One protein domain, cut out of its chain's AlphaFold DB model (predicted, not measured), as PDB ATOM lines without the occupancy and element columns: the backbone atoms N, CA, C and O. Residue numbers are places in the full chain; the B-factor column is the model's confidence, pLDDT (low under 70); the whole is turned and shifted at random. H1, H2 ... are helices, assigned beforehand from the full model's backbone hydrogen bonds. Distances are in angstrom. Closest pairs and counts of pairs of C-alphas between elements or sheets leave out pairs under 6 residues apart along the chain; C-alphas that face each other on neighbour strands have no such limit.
ATOM      1  N   GLU A  70     -28.576 -25.343  46.376       85.06
ATOM      2  CA  GLU A  70     -27.771 -25.710  45.223       85.06
ATOM      3  C   GLU A  70     -27.975 -24.725  44.065       85.06
ATOM      4  O   GLU A  70     -26.984 -24.176  43.580       85.06
ATOM      5  N   THR A  71     -29.223 -24.363  43.737       85.50
ATOM      6  CA  THR A  71     -29.560 -23.295  42.778       85.50
ATOM      7  C   THR A  71     -28.932 -21.968  43.192       85.50
ATOM      8  O   THR A  71     -28.296 -21.292  42.378       85.50
ATOM      9  N   GLU A  72     -29.056 -21.582  44.467       87.75
ATOM     10  CA  GLU A  72     -28.479 -20.320  44.934       87.75
ATOM     11  C   GLU A  72     -26.960 -20.276  44.751       87.75
ATOM     12  O   GLU A  72     -26.394 -19.264  44.315       87.75
ATOM     13  N   HIS A  73     -26.291 -21.362  45.143       89.75
ATOM     14  CA  HIS A  73     -24.845 -21.482  45.046       89.75
ATOM     15  C   HIS A  73     -24.399 -21.498  43.581       89.75
ATOM     16  O   HIS A  73     -23.462 -20.777  43.222       89.75
ATOM     17  N   PHE A  74     -25.106 -22.250  42.736       92.62
ATOM     18  CA  PHE A  74     -24.894 -22.315  41.297       92.62
ATOM     19  C   PHE A  74     -24.969 -20.927  40.652       92.62
ATOM     20  O   PHE A  74     -23.991 -20.486  40.047       92.62
ATOM     21  N   VAL A  75     -26.065 -20.186  40.849       91.75
ATOM     22  CA  VAL A  75     -26.251 -18.850  40.257       91.75
ATOM     23  C   VAL A  75     -25.171 -17.878  40.731       91.75
ATOM     24  O   VAL A  75     -24.521 -17.228  39.912       91.75
ATOM     25  N   LYS A  76     -24.918 -17.799  42.047       91.06
ATOM     26  CA  LYS A  76     -23.897 -16.892  42.604       91.06
ATOM     27  C   LYS A  76     -22.511 -17.187  42.043       91.06
ATOM     28  O   LYS A  76     -21.790 -16.253  41.687       91.06
ATOM     29  N   LYS A  77     -22.122 -18.465  41.999       93.75
ATOM     30  CA  LYS A  77     -20.784 -18.870  41.558       93.75
ATOM     31  C   LYS A  77     -20.618 -18.661  40.052       93.75
ATOM     32  O   LYS A  77     -19.586 -18.137  39.641       93.75
ATOM     33  N   THR A  78     -21.646 -18.970  39.262       95.75
ATOM     34  CA  THR A  78     -21.681 -18.710  37.816       95.75
ATOM     35  C   THR A  78     -21.524 -17.222  37.524       95.75
ATOM     36  O   THR A  78     -20.548 -16.832  36.883       95.75
ATOM     37  N   LEU A  79     -22.405 -16.369  38.063       94.88
ATOM     38  CA  LEU A  79     -22.348 -14.919  37.830       94.88
ATOM     39  C   LEU A  79     -20.997 -14.329  38.250       94.88
ATOM     40  O   LEU A  79     -20.440 -13.494  37.543       94.88
ATOM     41  N   ARG A  80     -20.432 -14.802  39.365       94.88
ATOM     42  CA  ARG A  80     -19.124 -14.347  39.844       94.88
ATOM     43  C   ARG A  80     -17.981 -14.697  38.898       94.88
ATOM     44  O   ARG A  80     -17.153 -13.833  38.631       94.88
ATOM     45  N   ILE A  81     -17.924 -15.934  38.404       95.19
ATOM     46  CA  ILE A  81     -16.868 -16.356  37.476       95.19
ATOM     47  C   ILE A  81     -16.946 -15.544  36.185       95.19
ATOM     48  O   ILE A  81     -15.935 -15.007  35.739       95.19
ATOM     49  N   PHE A  82     -18.141 -15.411  35.610       95.62
ATOM     50  CA  PHE A  82     -18.303 -14.677  34.359       95.62
ATOM     51  C   PHE A  82     -18.088 -13.168  34.518       95.62
ATOM     52  O   PHE A  82     -17.576 -12.550  33.591       95.62
ATOM     53  N   GLU A  83     -18.393 -12.579  35.679       94.44
ATOM     54  CA  GLU A  83     -18.006 -11.197  36.001       94.44
ATOM     55  C   GLU A  83     -16.481 -11.037  35.945       94.44
ATOM     56  O   GLU A  83     -15.975 -10.149  35.267       94.44
ATOM     57  N   GLN A  84     -15.732 -11.958  36.557       93.62
ATOM     58  CA  GLN A  84     -14.269 -11.894  36.567       93.62
ATOM     59  C   GLN A  84     -13.642 -12.169  35.191       93.62
ATOM     60  O   GLN A  84     -12.640 -11.545  34.842       93.62
ATOM     61  N   ILE A  85     -14.222 -13.076  34.395       94.12
ATOM     62  CA  ILE A  85     -13.798 -13.291  33.003       94.12
ATOM     63  C   ILE A  85     -14.068 -12.030  32.178       94.12
ATOM     64  O   ILE A  85     -13.186 -11.582  31.445       94.12
ATOM     65  N   HIS A  86     -15.258 -11.442  32.313       94.12
ATOM     66  CA  HIS A  86     -15.622 -10.211  31.620       94.12
ATOM     67  C   HIS A  86     -14.656  -9.073  31.969       94.12
ATOM     68  O   HIS A  86     -14.125  -8.428  31.064       94.12
ATOM     69  N   ASP A  87     -14.380  -8.862  33.258       92.75
ATOM     70  CA  ASP A  87     -13.446  -7.838  33.728       92.75
ATOM     71  C   ASP A  87     -12.044  -8.059  33.152       92.75
ATOM     72  O   ASP A  87     -11.471  -7.135  32.578       92.75
ATOM     73  N   TYR A  88     -11.535  -9.296  33.182       94.12
ATOM     74  CA  TYR A  88     -10.247  -9.635  32.575       94.12
ATOM     75  C   TYR A  88     -10.210  -9.320  31.070       94.12
ATOM     76  O   TYR A  88      -9.270  -8.681  30.587       94.12
ATOM     77  N   LEU A  89     -11.224  -9.752  30.312       92.94
ATOM     78  CA  LEU A  89     -11.290  -9.512  28.868       92.94
ATOM     79  C   LEU A  89     -11.393  -8.017  28.551       92.94
ATOM     80  O   LEU A  89     -10.789  -7.551  27.584       92.94
ATOM     81  N   ASN A  90     -12.137  -7.263  29.359       92.69
ATOM     82  CA  ASN A  90     -12.293  -5.824  29.205       92.69
ATOM     83  C   ASN A  90     -10.988  -5.073  29.525       92.69
ATOM     84  O   ASN A  90     -10.529  -4.271  28.710       92.69
ATOM     85  N   GLU A  91     -10.335  -5.385  30.649       93.50
ATOM     86  CA  GLU A  91      -9.054  -4.788  31.060       93.50
ATOM     87  C   GLU A  91      -7.939  -5.022  30.031       93.50
ATOM     88  O   GLU A  91      -7.098  -4.150  29.808       93.50
ATOM     89  N   ASN A  92      -7.961  -6.172  29.352       90.25
ATOM     90  CA  ASN A  92      -6.967  -6.540  28.343       90.25
ATOM     91  C   ASN A  92      -7.390  -6.197  26.904       90.25
ATOM     92  O   ASN A  92      -6.696  -6.575  25.962       90.25
ATOM     93  N   SER A  93      -8.501  -5.469  26.707       89.75
ATOM     94  CA  SER A  93      -9.031  -5.103  25.377       89.75
ATOM     95  C   SER A  93      -9.308  -6.304  24.456       89.75
ATOM     96  O   SER A  93      -9.256  -6.194  23.233       89.75
ATOM     97  N   GLN A  94      -9.620  -7.458  25.043       88.38
ATOM     98  CA  GLN A  94      -9.908  -8.716  24.353       88.38
ATOM     99  C   GLN A  94     -11.410  -8.973  24.187       88.38
ATOM    100  O   GLN A  94     -11.792  -9.953  23.549       88.38
ATOM    101  N   LEU A  95     -12.271  -8.101  24.724       86.44
ATOM    102  CA  LEU A  95     -13.724  -8.276  24.675       86.44
ATOM    103  C   LEU A  95     -14.278  -8.262  23.242       86.44
ATOM    104  O   LEU A  95     -15.199  -9.004  22.943       86.44
ATOM    105  N   SER A  96     -13.713  -7.484  22.316       84.38
ATOM    106  CA  SER A  96     -14.168  -7.504  20.916       84.38
ATOM    107  C   SER A  96     -13.803  -8.795  20.178       84.38
ATOM    108  O   SER A  96     -14.508  -9.191  19.258       84.38
ATOM    109  N   GLU A  97     -12.692  -9.430  20.561       84.00
ATOM    110  CA  GLU A  97     -12.197 -10.670  19.951       84.00
ATOM    111  C   GLU A  97     -12.880 -11.902  20.558       84.00
ATOM    112  O   GLU A  97     -13.277 -12.814  19.841       84.00
ATOM    113  N   ASN A  98     -13.066 -11.898  21.880       84.75
ATOM    114  CA  ASN A  98     -13.560 -13.045  22.641       84.75
ATOM    115  C   ASN A  98     -15.013 -12.901  23.113       84.75
ATOM    116  O   ASN A  98     -15.613 -13.887  23.528       84.75
ATOM    117  N   GLY A  99     -15.615 -11.714  23.015       76.69
ATOM    118  CA  GLY A  99     -16.987 -11.439  23.463       76.69
ATOM    119  C   GLY A  99     -18.078 -12.057  22.589       76.69
ATOM    120  O   GLY A  99     -19.255 -11.870  22.868       76.69
ATOM    121  N   GLN A 100     -17.698 -12.786  21.537       80.12
ATOM    122  CA  GLN A 100     -18.597 -13.643  20.761       80.12
ATOM    123  C   GLN A 100     -18.435 -15.130  21.099       80.12
ATOM    124  O   GLN A 100     -19.210 -15.943  20.604       80.12
ATOM    125  N   ASN A 101     -17.431 -15.510  21.902       87.25
ATOM    126  CA  ASN A 101     -17.226 -16.904  22.278       87.25
ATOM    127  C   ASN A 101     -18.221 -17.274  23.391       87.25
ATOM    128  O   ASN A 101     -18.037 -16.831  24.526       87.25
ATOM    129  N   PRO A 102     -19.232 -18.122  23.115       83.12
ATOM    130  CA  PRO A 102     -20.252 -18.483  24.098       83.12
ATOM    131  C   PRO A 102     -19.673 -19.206  25.326       83.12
ATOM    132  O   PRO A 102     -20.310 -19.251  26.374       83.12
ATOM    133  N   ASN A 103     -18.457 -19.754  25.237       86.94
ATOM    134  CA  ASN A 103     -17.784 -20.396  26.369       86.94
ATOM    135  C   ASN A 103     -17.149 -19.394  27.347       86.94
ATOM    136  O   ASN A 103     -16.753 -19.795  28.439       86.94
ATOM    137  N   LEU A 104     -17.014 -18.122  26.957       91.12
ATOM    138  CA  LEU A 104     -16.332 -17.083  27.738       91.12
ATOM    139  C   LEU A 104     -17.272 -15.966  28.207       91.12
ATOM    140  O   LEU A 104     -16.863 -15.120  28.997       91.12
ATOM    141  N   ILE A 105     -18.522 -15.966  27.742       90.50
ATOM    142  CA  ILE A 105     -19.534 -14.971  28.100       90.50
ATOM    143  C   ILE A 105     -20.716 -15.628  28.810       90.50
ATOM    144  O   ILE A 105     -21.046 -16.793  28.575       90.50
ATOM    145  N   PHE A 106     -21.356 -14.855  29.678       94.56
ATOM    146  CA  PHE A 106     -22.626 -15.219  30.291       94.56
ATOM    147  C   PHE A 106     -23.772 -14.794  29.371       94.56
ATOM    148  O   PHE A 106     -23.798 -13.641  28.950       94.56
ATOM    149  N   ASN A 107     -24.713 -15.701  29.095       92.62
ATOM    150  CA  ASN A 107     -25.858 -15.465  28.203       92.62
ATOM    151  C   ASN A 107     -27.208 -15.480  28.939       92.62
ATOM    152  O   ASN A 107     -28.247 -15.539  28.300       92.62
ATOM    153  N   GLY A 108     -27.211 -15.483  30.274       93.50
ATOM    154  CA  GLY A 108     -28.434 -15.678  31.051       93.50
ATOM    155  C   GLY A 108     -28.697 -17.124  31.441       93.50
ATOM    156  O   GLY A 108     -27.923 -18.024  31.114       93.50
ATOM    157  N   PHE A 109     -29.783 -17.326  32.181       92.12
ATOM    158  CA  PHE A 109     -30.299 -18.639  32.565       92.12
ATOM    159  C   PHE A 109     -31.572 -18.949  31.771       92.12
ATOM    160  O   PHE A 109     -32.244 -18.028  31.307       92.12
ATOM    161  N   ASP A 110     -31.876 -20.235  31.615       87.94
ATOM    162  CA  ASP A 110     -33.106 -20.694  30.971       87.94
ATOM    163  C   ASP A 110     -34.263 -20.686  31.982       87.94
ATOM    164  O   ASP A 110     -34.160 -21.253  33.070       87.94
ATOM    165  N   GLU A 111     -35.365 -20.019  31.639       77.31
ATOM    166  CA  GLU A 111     -36.586 -19.972  32.462       77.31
ATOM    167  C   GLU A 111     -37.360 -21.302  32.413       77.31
ATOM    168  O   GLU A 111     -38.230 -21.564  33.243       77.31
ATOM    169  N   HIS A 112     -37.026 -22.157  31.447       77.19
ATOM    170  CA  HIS A 112     -37.602 -23.479  31.238       77.19
ATOM    171  C   HIS A 112     -36.544 -24.581  31.335       77.19
ATOM    172  O   HIS A 112     -36.714 -25.635  30.729       77.19
ATOM    173  N   ASP A 113     -35.450 -24.335  32.062       76.25
ATOM    174  CA  ASP A 113     -34.366 -25.305  32.209       76.25
ATOM    175  C   ASP A 113     -34.894 -26.648  32.711       76.25
ATOM    176  O   ASP A 113     -35.552 -26.680  33.737       76.25
ATOM    177  N   ASP A 114     -34.590 -27.754  32.037       72.19
ATOM    178  CA  ASP A 114     -35.104 -29.082  32.397       72.19
ATOM    179  C   ASP A 114     -34.366 -29.704  33.605       72.19
ATOM    180  O   ASP A 114     -34.722 -30.792  34.075       72.19
ATOM    181  N   ILE A 115     -33.295 -29.060  34.083       78.62
ATOM    182  CA  ILE A 115     -32.493 -29.536  35.211       78.62
ATOM    183  C   ILE A 115     -33.171 -29.120  36.521       78.62
ATOM    184  O   ILE A 115     -32.998 -27.999  36.996       78.62
ATOM    185  N   GLU A 116     -33.895 -30.063  37.131       76.94
ATOM    186  CA  GLU A 116     -34.652 -29.874  38.383       76.94
ATOM    187  C   GLU A 116     -33.825 -29.210  39.500       76.94
ATOM    188  O   GLU A 116     -34.327 -28.359  40.230       76.94
ATOM    189  N   GLU A 117     -32.534 -29.546  39.589       81.19
ATOM    190  CA  GLU A 117     -31.582 -28.986  40.560       81.19
ATOM    191  C   GLU A 117     -31.427 -27.459  40.456       81.19
ATOM    192  O   GLU A 117     -31.121 -26.815  41.456       81.19
ATOM    193  N   TYR A 118     -31.651 -26.882  39.268       81.88
ATOM    194  CA  TYR A 118     -31.450 -25.461  38.965       81.88
ATOM    195  C   TYR A 118     -32.740 -24.726  38.593       81.88
ATOM    196  O   TYR A 118     -32.687 -23.579  38.134       81.88
ATOM    197  N   PHE A 119     -33.902 -25.329  38.857       80.62
ATOM    198  CA  PHE A 119     -35.170 -24.610  38.797       80.62
ATOM    199  C   PHE A 119     -35.113 -23.341  39.666       80.62
ATOM    200  O   PHE A 119     -34.565 -23.334  40.773       80.62
ATOM    201  N   GLY A 120     -35.651 -22.240  39.133       80.31
ATOM    202  CA  GLY A 120     -35.618 -20.924  39.779       80.31
ATOM    203  C   GLY A 120     -34.298 -20.154  39.622       80.31
ATOM    204  O   GLY A 120     -34.134 -19.101  40.241       80.31
ATOM    205  N   ALA A 121     -33.350 -20.623  38.798       85.56
ATOM    206  CA  ALA A 121     -32.096 -19.906  38.546       85.56
ATOM    207  C   ALA A 121     -32.321 -18.491  37.980       85.56
ATOM    208  O   ALA A 121     -31.657 -17.546  38.414       85.56
ATOM    209  N   VAL A 122     -33.284 -18.330  37.062       85.69
ATOM    210  CA  VAL A 122     -33.675 -17.025  36.500       85.69
ATOM    211  C   VAL A 122     -34.223 -16.094  37.581       85.69
ATOM    212  O   VAL A 122     -33.745 -14.965  37.704       85.69
ATOM    213  N   ASP A 123     -35.163 -16.568  38.400       80.81
ATOM    214  CA  ASP A 123     -35.784 -15.768  39.464       80.81
ATOM    215  C   ASP A 123     -34.752 -15.329  40.507       80.81
ATOM    216  O   ASP A 123     -34.732 -14.182  40.968       80.81
ATOM    217  N   TYR A 124     -33.826 -16.226  40.846       84.00
ATOM    218  CA  TYR A 124     -32.754 -15.906  41.774       84.00
ATOM    219  C   TYR A 124     -31.741 -14.914  41.189       84.00
ATOM    220  O   TYR A 124     -31.272 -14.005  41.889       84.00
ATOM    221  N   ALA A 125     -31.408 -15.050  39.902       85.12
ATOM    222  CA  ALA A 125     -30.557 -14.098  39.200       85.12
ATOM    223  C   ALA A 125     -31.215 -12.713  39.140       85.12
ATOM    224  O   ALA A 125     -30.559 -11.714  39.449       85.12
ATOM    225  N   GLU A 126     -32.516 -12.652  38.852       83.69
ATOM    226  CA  GLU A 126     -33.295 -11.418  38.903       83.69
ATOM    227  C   GLU A 126     -33.224 -10.768  40.286       83.69
ATOM    228  O   GLU A 126     -32.910  -9.578  40.401       83.69
ATOM    229  N   TYR A 127     -33.460 -11.545  41.345       78.94
ATOM    230  CA  TYR A 127     -33.382 -11.062  42.720       78.94
ATOM    231  C   TYR A 127     -32.020 -10.415  43.020       78.94
ATOM    232  O   TYR A 127     -31.929  -9.275  43.497       78.94
ATOM    233  N   ILE A 128     -30.930 -11.117  42.706       80.25
ATOM    234  CA  ILE A 128     -29.578 -10.634  42.993       80.25
ATOM    235  C   ILE A 128     -29.222  -9.405  42.140       80.25
ATOM    236  O   ILE A 128     -28.629  -8.449  42.658       80.25
ATOM    237  N   ILE A 129     -29.584  -9.402  40.858       78.94
ATOM    238  CA  ILE A 129     -29.189  -8.340  39.932       78.94
ATOM    239  C   ILE A 129     -30.041  -7.087  40.124       78.94
ATOM    240  O   ILE A 129     -29.516  -5.988  40.338       78.94
ATOM    241  N   ASN A 130     -31.364  -7.236  40.119       72.56
ATOM    242  CA  ASN A 130     -32.280  -6.102  40.147       72.56
ATOM    243  C   ASN A 130     -32.497  -5.543  41.552       72.56
ATOM    244  O   ASN A 130     -32.608  -4.319  41.687       72.56
ATOM    245  N   TYR A 131     -32.494  -6.382  42.592       65.69
ATOM    246  CA  TYR A 131     -32.824  -5.944  43.954       65.69
ATOM    247  C   TYR A 131     -31.591  -5.786  44.837       65.69
ATOM    248  O   TYR A 131     -31.429  -4.744  45.471       65.69
ATOM    249  N   LYS A 132     -30.670  -6.759  44.836       66.31
ATOM    250  CA  LYS A 132     -29.397  -6.625  45.574       66.31
ATOM    251  C   LYS A 132     -28.356  -5.774  44.841       66.31
ATOM    252  O   LYS A 132     -27.321  -5.477  45.436       66.31
ATOM    253  N   LYS A 133     -28.630  -5.363  43.593       79.12
ATOM    254  CA  LYS A 133     -27.755  -4.514  42.762       79.12
ATOM    255  C   LYS A 133     -26.343  -5.098  42.599       79.12
ATOM    256  O   LYS A 133     -25.362  -4.358  42.596       79.12
ATOM    257  N   LYS A 134     -26.227  -6.426  42.488       75.31
ATOM    258  CA  LYS A 134     -24.959  -7.130  42.213       75.31
ATOM    259  C   LYS A 134     -24.915  -7.590  40.758       75.31
ATOM    260  O   LYS A 134     -25.964  -7.795  40.172       75.31
ATOM    261  N   PHE A 135     -23.727  -7.762  40.177       88.38
ATOM    262  CA  PHE A 135     -23.577  -8.260  38.800       88.38
ATOM    263  C   PHE A 135     -24.379  -7.447  37.757       88.38
ATOM    264  O   PHE A 135     -24.949  -7.995  36.817       88.38
ATOM    265  N   ILE A 136     -24.449  -6.119  37.933       82.06
ATOM    266  CA  ILE A 136     -25.297  -5.207  37.134       82.06
ATOM    267  C   ILE A 136     -24.954  -5.259  35.637       82.06
ATOM    268  O   ILE A 136     -25.813  -4.989  34.804       82.06
ATOM    269  N   ILE A 137     -23.727  -5.655  35.290       86.81
ATOM    270  CA  ILE A 137     -23.296  -5.866  33.903       86.81
ATOM    271  C   ILE A 137     -24.156  -6.898  33.150       86.81
ATOM    272  O   ILE A 137     -24.205  -6.852  31.928       86.81
ATOM    273  N   PHE A 138     -24.875  -7.777  33.859       90.50
ATOM    274  CA  PHE A 138     -25.748  -8.805  33.275       90.50
ATOM    275  C   PHE A 138     -27.244  -8.467  33.343       90.50
ATOM    276  O   PHE A 138     -28.082  -9.318  33.047       90.50
ATOM    277  N   LYS A 139     -27.603  -7.240  33.741       82.19
ATOM    278  CA  LYS A 139     -28.993  -6.825  33.990       82.19
ATOM    279  C   LYS A 139     -29.936  -7.046  32.810       82.19
ATOM    280  O   LYS A 139     -31.100  -7.351  33.034       82.19
ATOM    281  N   ASP A 140     -29.454  -6.901  31.587       83.25
ATOM    282  CA  ASP A 140     -30.330  -6.950  30.416       83.25
ATOM    283  C   ASP A 140     -30.400  -8.347  29.779       83.25
ATOM    284  O   ASP A 140     -31.243  -8.563  28.920       83.25
ATOM    285  N   ILE A 141     -29.567  -9.296  30.225       85.81
ATOM    286  CA  ILE A 141     -29.391 -10.598  29.556       85.81
ATOM    287  C   ILE A 141     -29.694 -11.808  30.445       85.81
ATOM    288  O   ILE A 141     -29.674 -12.937  29.974       85.81
ATOM    289  N   PHE A 142     -29.971 -11.630  31.742       84.25
ATOM    290  CA  PHE A 142     -30.068 -12.766  32.674       84.25
ATOM    291  C   PHE A 142     -31.230 -13.744  32.389       84.25
ATOM    292  O   PHE A 142     -31.218 -14.849  32.929       84.25
ATOM    293  N   ARG A 143     -32.192 -13.357  31.535       87.00
ATOM    294  CA  ARG A 143     -33.331 -14.171  31.057       87.00
ATOM    295  C   ARG A 143     -33.133 -14.752  29.647       87.00
ATOM    296  O   ARG A 143     -34.052 -15.357  29.115       87.00
ATOM    297  N   GLU A 144     -31.989 -14.515  29.007       88.06
ATOM    298  CA  GLU A 144     -31.759 -14.893  27.601       88.06
ATOM    299  C   GLU A 144     -31.122 -16.283  27.433       88.06
ATOM    300  O   GLU A 144     -30.796 -16.687  26.315       88.06
ATOM    301  N   GLY A 145     -30.934 -17.018  28.534       86.94
ATOM    302  CA  GLY A 145     -30.239 -18.296  28.517       86.94
ATOM    303  C   GLY A 145     -31.068 -19.424  27.916       86.94
ATOM    304  O   GLY A 145     -32.288 -19.361  27.795       86.94
ATOM    305  N   THR A 146     -30.370 -20.494  27.567       86.94
ATOM    306  CA  THR A 146     -30.924 -21.767  27.107       86.94
ATOM    307  C   THR A 146     -30.384 -22.907  27.967       86.94
ATOM    308  O   THR A 146     -29.321 -22.789  28.579       86.94
ATOM    309  N   SER A 147     -31.042 -24.062  27.943       82.75
ATOM    310  CA  SER A 147     -30.565 -25.284  28.610       82.75
ATOM    311  C   SER A 147     -29.147 -25.702  28.190       82.75
ATOM    312  O   SER A 147     -28.400 -26.336  28.946       82.75
ATOM    313  N   SER A 148     -28.716 -25.310  26.984       87.62
ATOM    314  CA  SER A 148     -27.333 -25.509  26.547       87.62
ATOM    315  C   SER A 148     -26.345 -24.650  27.342       87.62
ATOM    316  O   SER A 148     -25.254 -25.127  27.656       87.62
ATOM    317  N   ASP A 149     -26.722 -23.425  27.722       92.44
ATOM    318  CA  ASP A 149     -25.898 -22.525  28.530       92.44
ATOM    319  C   ASP A 149     -25.708 -23.080  29.948       92.44
ATOM    320  O   ASP A 149     -24.578 -23.094  30.436       92.44
ATOM    321  N   THR A 150     -26.751 -23.650  30.563       90.94
ATOM    322  CA  THR A 150     -26.644 -24.279  31.892       90.94
ATOM    323  C   THR A 150     -25.592 -25.381  31.921       90.94
ATOM    324  O   THR A 150     -24.729 -25.400  32.801       90.94
ATOM    325  N   ASN A 151     -25.567 -26.251  30.907       90.38
ATOM    326  CA  ASN A 151     -24.527 -27.273  30.788       90.38
ATOM    327  C   ASN A 151     -23.118 -26.664  30.666       90.38
ATOM    328  O   ASN A 151     -22.182 -27.139  31.317       90.38
ATOM    329  N   ARG A 152     -22.956 -25.571  29.904       92.75
ATOM    330  CA  ARG A 152     -21.668 -24.854  29.829       92.75
ATOM    331  C   ARG A 152     -21.268 -24.254  31.175       92.75
ATOM    332  O   ARG A 152     -20.084 -24.266  31.524       92.75
ATOM    333  N   TYR A 153     -22.229 -23.752  31.945       95.00
ATOM    334  CA  TYR A 153     -21.975 -23.222  33.282       95.00
ATOM    335  C   TYR A 153     -21.502 -24.326  34.226       95.00
ATOM    336  O   TYR A 153     -20.491 -24.140  34.895       95.00
ATOM    337  N   ILE A 154     -22.121 -25.509  34.201       92.56
ATOM    338  CA  ILE A 154     -21.668 -26.673  34.982       92.56
ATOM    339  C   ILE A 154     -20.223 -27.050  34.624       92.56
ATOM    340  O   ILE A 154     -19.399 -27.278  35.513       92.56
ATOM    341  N   GLU A 155     -19.871 -27.102  33.336       93.31
ATOM    342  CA  GLU A 155     -18.489 -27.378  32.919       93.31
ATOM    343  C   GLU A 155     -17.503 -26.304  33.394       93.31
ATOM    344  O   GLU A 155     -16.389 -26.617  33.824       93.31
ATOM    345  N   THR A 156     -17.915 -25.040  33.332       94.62
ATOM    346  CA  THR A 156     -17.126 -23.902  33.814       94.62
ATOM    347  C   THR A 156     -16.899 -24.015  35.320       94.62
ATOM    348  O   THR A 156     -15.767 -23.931  35.794       94.62
ATOM    349  N   LEU A 157     -17.951 -24.309  36.083       93.44
ATOM    350  CA  LEU A 157     -17.873 -24.506  37.527       93.44
ATOM    351  C   LEU A 157     -16.959 -25.673  37.903       93.44
ATOM    352  O   LEU A 157     -16.185 -25.532  38.848       93.44
ATOM    353  N   LYS A 158     -16.993 -26.779  37.147       93.50
ATOM    354  CA  LYS A 158     -16.078 -27.921  37.325       93.50
ATOM    355  C   LYS A 158     -14.622 -27.533  37.083       93.50
ATOM    356  O   LYS A 158     -13.746 -27.942  37.843       93.50
ATOM    357  N   PHE A 159     -14.340 -26.705  36.074       93.62
ATOM    358  CA  PHE A 159     -12.981 -26.204  35.844       93.62
ATOM    359  C   PHE A 159     -12.448 -25.406  37.049       93.62
ATOM    360  O   PHE A 159     -11.276 -25.550  37.413       93.62
ATOM    361  N   PHE A 160     -13.310 -24.601  37.677       93.44
ATOM    362  CA  PHE A 160     -12.989 -23.763  38.840       93.44
ATOM    363  C   PHE A 160     -13.324 -24.415  40.196       93.44
ATOM    364  O   PHE A 160     -13.292 -23.748  41.226       93.44
ATOM    365  N   GLU A 161     -13.658 -25.707  40.248       89.50
ATOM    366  CA  GLU A 161     -14.129 -26.353  41.483       89.50
ATOM    367  C   GLU A 161     -13.066 -26.336  42.591       89.50
ATOM    368  O   GLU A 161     -13.386 -26.096  43.752       89.50
ATOM    369  N   ASN A 162     -11.800 -26.503  42.203       85.38
ATOM    370  CA  ASN A 162     -10.644 -26.563  43.100       85.38
ATOM    371  C   ASN A 162      -9.600 -25.477  42.788       85.38
ATOM    372  O   ASN A 162      -8.412 -25.657  43.059       85.38
ATOM    373  N   LYS A 163     -10.023 -24.377  42.155       87.38
ATOM    374  CA  LYS A 163      -9.152 -23.259  41.781       87.38
ATOM    375  C   LYS A 163      -9.759 -21.956  42.271       87.38
ATOM    376  O   LYS A 163     -10.951 -21.724  42.084       87.38
ATOM    377  N   ASP A 164      -8.927 -21.087  42.829       87.12
ATOM    378  CA  ASP A 164      -9.327 -19.700  43.036       87.12
ATOM    379  C   ASP A 164      -9.550 -19.041  41.678       87.12
ATOM    380  O   ASP A 164      -8.723 -19.183  40.778       87.12
ATOM    381  N   VAL A 165     -10.651 -18.305  41.538       87.00
ATOM    382  CA  VAL A 165     -10.952 -17.556  40.315       87.00
ATOM    383  C   VAL A 165     -10.140 -16.260  40.336       87.00
ATOM    384  O   VAL A 165     -10.557 -15.230  40.872       87.00
ATOM    385  N   ASN A 166      -8.920 -16.357  39.820       88.00
ATOM    386  CA  ASN A 166      -7.935 -15.284  39.707       88.00
ATOM    387  C   ASN A 166      -7.383 -15.187  38.274       88.00
ATOM    388  O   ASN A 166      -7.676 -16.034  37.428       88.00
ATOM    389  N   THR A 167      -6.563 -14.170  38.003       89.50
ATOM    390  CA  THR A 167      -6.017 -13.890  36.665       89.50
ATOM    391  C   THR A 167      -5.347 -15.104  36.016       89.50
ATOM    392  O   THR A 167      -5.650 -15.409  34.864       89.50
ATOM    393  N   ASP A 168      -4.502 -15.840  36.743       92.94
ATOM    394  CA  ASP A 168      -3.797 -17.007  36.196       92.94
ATOM    395  C   ASP A 168      -4.781 -18.122  35.815       92.94
ATOM    396  O   ASP A 168      -4.725 -18.671  34.713       92.94
ATOM    397  N   SER A 169      -5.747 -18.409  36.694       94.00
ATOM    398  CA  SER A 169      -6.777 -19.423  36.437       94.00
ATOM    399  C   SER A 169      -7.700 -19.063  35.261       94.00
ATOM    400  O   SER A 169      -8.141 -19.958  34.542       94.00
ATOM    401  N   ILE A 170      -7.963 -17.767  35.039       92.56
ATOM    402  CA  ILE A 170      -8.764 -17.254  33.917       92.56
ATOM    403  C   ILE A 170      -7.986 -17.388  32.607       92.56
ATOM    404  O   ILE A 170      -8.540 -17.853  31.612       92.56
ATOM    405  N   ILE A 171      -6.692 -17.055  32.605       91.88
ATOM    406  CA  ILE A 171      -5.820 -17.255  31.439       91.88
ATOM    407  C   ILE A 171      -5.781 -18.736  31.050       91.88
ATOM    408  O   ILE A 171      -5.898 -19.072  29.869       91.88
ATOM    409  N   ASP A 172      -5.630 -19.624  32.034       93.50
ATOM    410  CA  ASP A 172      -5.633 -21.066  31.804       93.50
ATOM    411  C   ASP A 172      -6.982 -21.566  31.275       93.50
ATOM    412  O   ASP A 172      -7.001 -22.445  30.413       93.50
ATOM    413  N   PHE A 173      -8.096 -21.006  31.756       94.00
ATOM    414  CA  PHE A 173      -9.437 -21.322  31.261       94.00
ATOM    415  C   PHE A 173      -9.607 -20.925  29.792       94.00
ATOM    416  O   PHE A 173      -9.988 -21.762  28.975       94.00
ATOM    417  N   ILE A 174      -9.261 -19.680  29.445       90.69
ATOM    418  CA  ILE A 174      -9.389 -19.142  28.083       90.69
ATOM    419  C   ILE A 174      -8.559 -19.960  27.091       90.69
ATOM    420  O   ILE A 174      -9.036 -20.276  26.012       90.69
ATOM    421  N   LYS A 175      -7.338 -20.370  27.454       90.19
ATOM    422  CA  LYS A 175      -6.476 -21.172  26.565       90.19
ATOM    423  C   LYS A 175      -7.026 -22.565  26.242       90.19
ATOM    424  O   LYS A 175      -6.566 -23.171  25.277       90.19
ATOM    425  N   GLN A 176      -7.918 -23.108  27.070       87.19
ATOM    426  CA  GLN A 176      -8.492 -24.444  26.875       87.19
ATOM    427  C   GLN A 176      -9.782 -24.441  26.041       87.19
ATOM    428  O   GLN A 176     -10.268 -25.523  25.706       87.19
ATOM    429  N   ARG A 177     -10.346 -23.268  25.734       81.69
ATOM    430  CA  ARG A 177     -11.638 -23.092  25.057       81.69
ATOM    431  C   ARG A 177     -11.481 -22.350  23.734       81.69
ATOM    432  O   ARG A 177     -12.392 -22.522  22.895       81.69
TER     433      ARG A 177
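Overview. This is residues 70 to 177 of the 177 residues of an uncharacterized protein of Chryseobacterium aquaticum (UniProt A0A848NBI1). One long helix, H1, runs through the domain; H3 packs on its first part, H4 and H5 cross it farther along, and tiny H2 folds back beside the last part of H1, meeting it only at the corner by their link. The printed part has 108 residues with five named helices, H1 to H5, and no named strand. It is all helix and compact, radius of gyration of the C-alphas 13.2 A, spanning 33 by 25 by 23 A.

Arrangement. H1, residues 70 to 91, touches H2, residues 95 to 98, only at the corner, and only just, with 3 pairs of C-alphas within 8 A; the closest, Leu 89 and Leu 95, are 5.0 A apart. With residues 71 to 76 alone, H1 touches H3, residues 121 to 131, at a steep tilt of 61 degrees, the same way; the closest C-alphas, Thr 71 and Ala 121, are 6.0 A apart. H4, residues 147 to 159, touches H1 about perpendicular at 78 degrees, closest C-alphas Thr 78 and Tyr 153, 6.4 A. H5, residues 167 to 175, only just touches H1, with 3 pairs within 8 A, about perpendicular at 89 degrees, closest C-alphas Ile 85 and Ile 170, 6.5 A. In H1, H3, H4 and H5 every O i to N i+4 pair is within hydrogen-bond range; H2 is too short for one.

Along the chain. H1, 31.4 A long, begins at C-alpha 70 (-27.771, -25.710, 45.223); H4 is 19.0 A long, and H5 ends at C-alpha 175 (-6.476, -21.172, 26.565).

Size, cuts and confidence. The printed part has no cut. The links H2 to H3 and H3 to H4 are long. Residues 131 to 132 have pLDDT under 70.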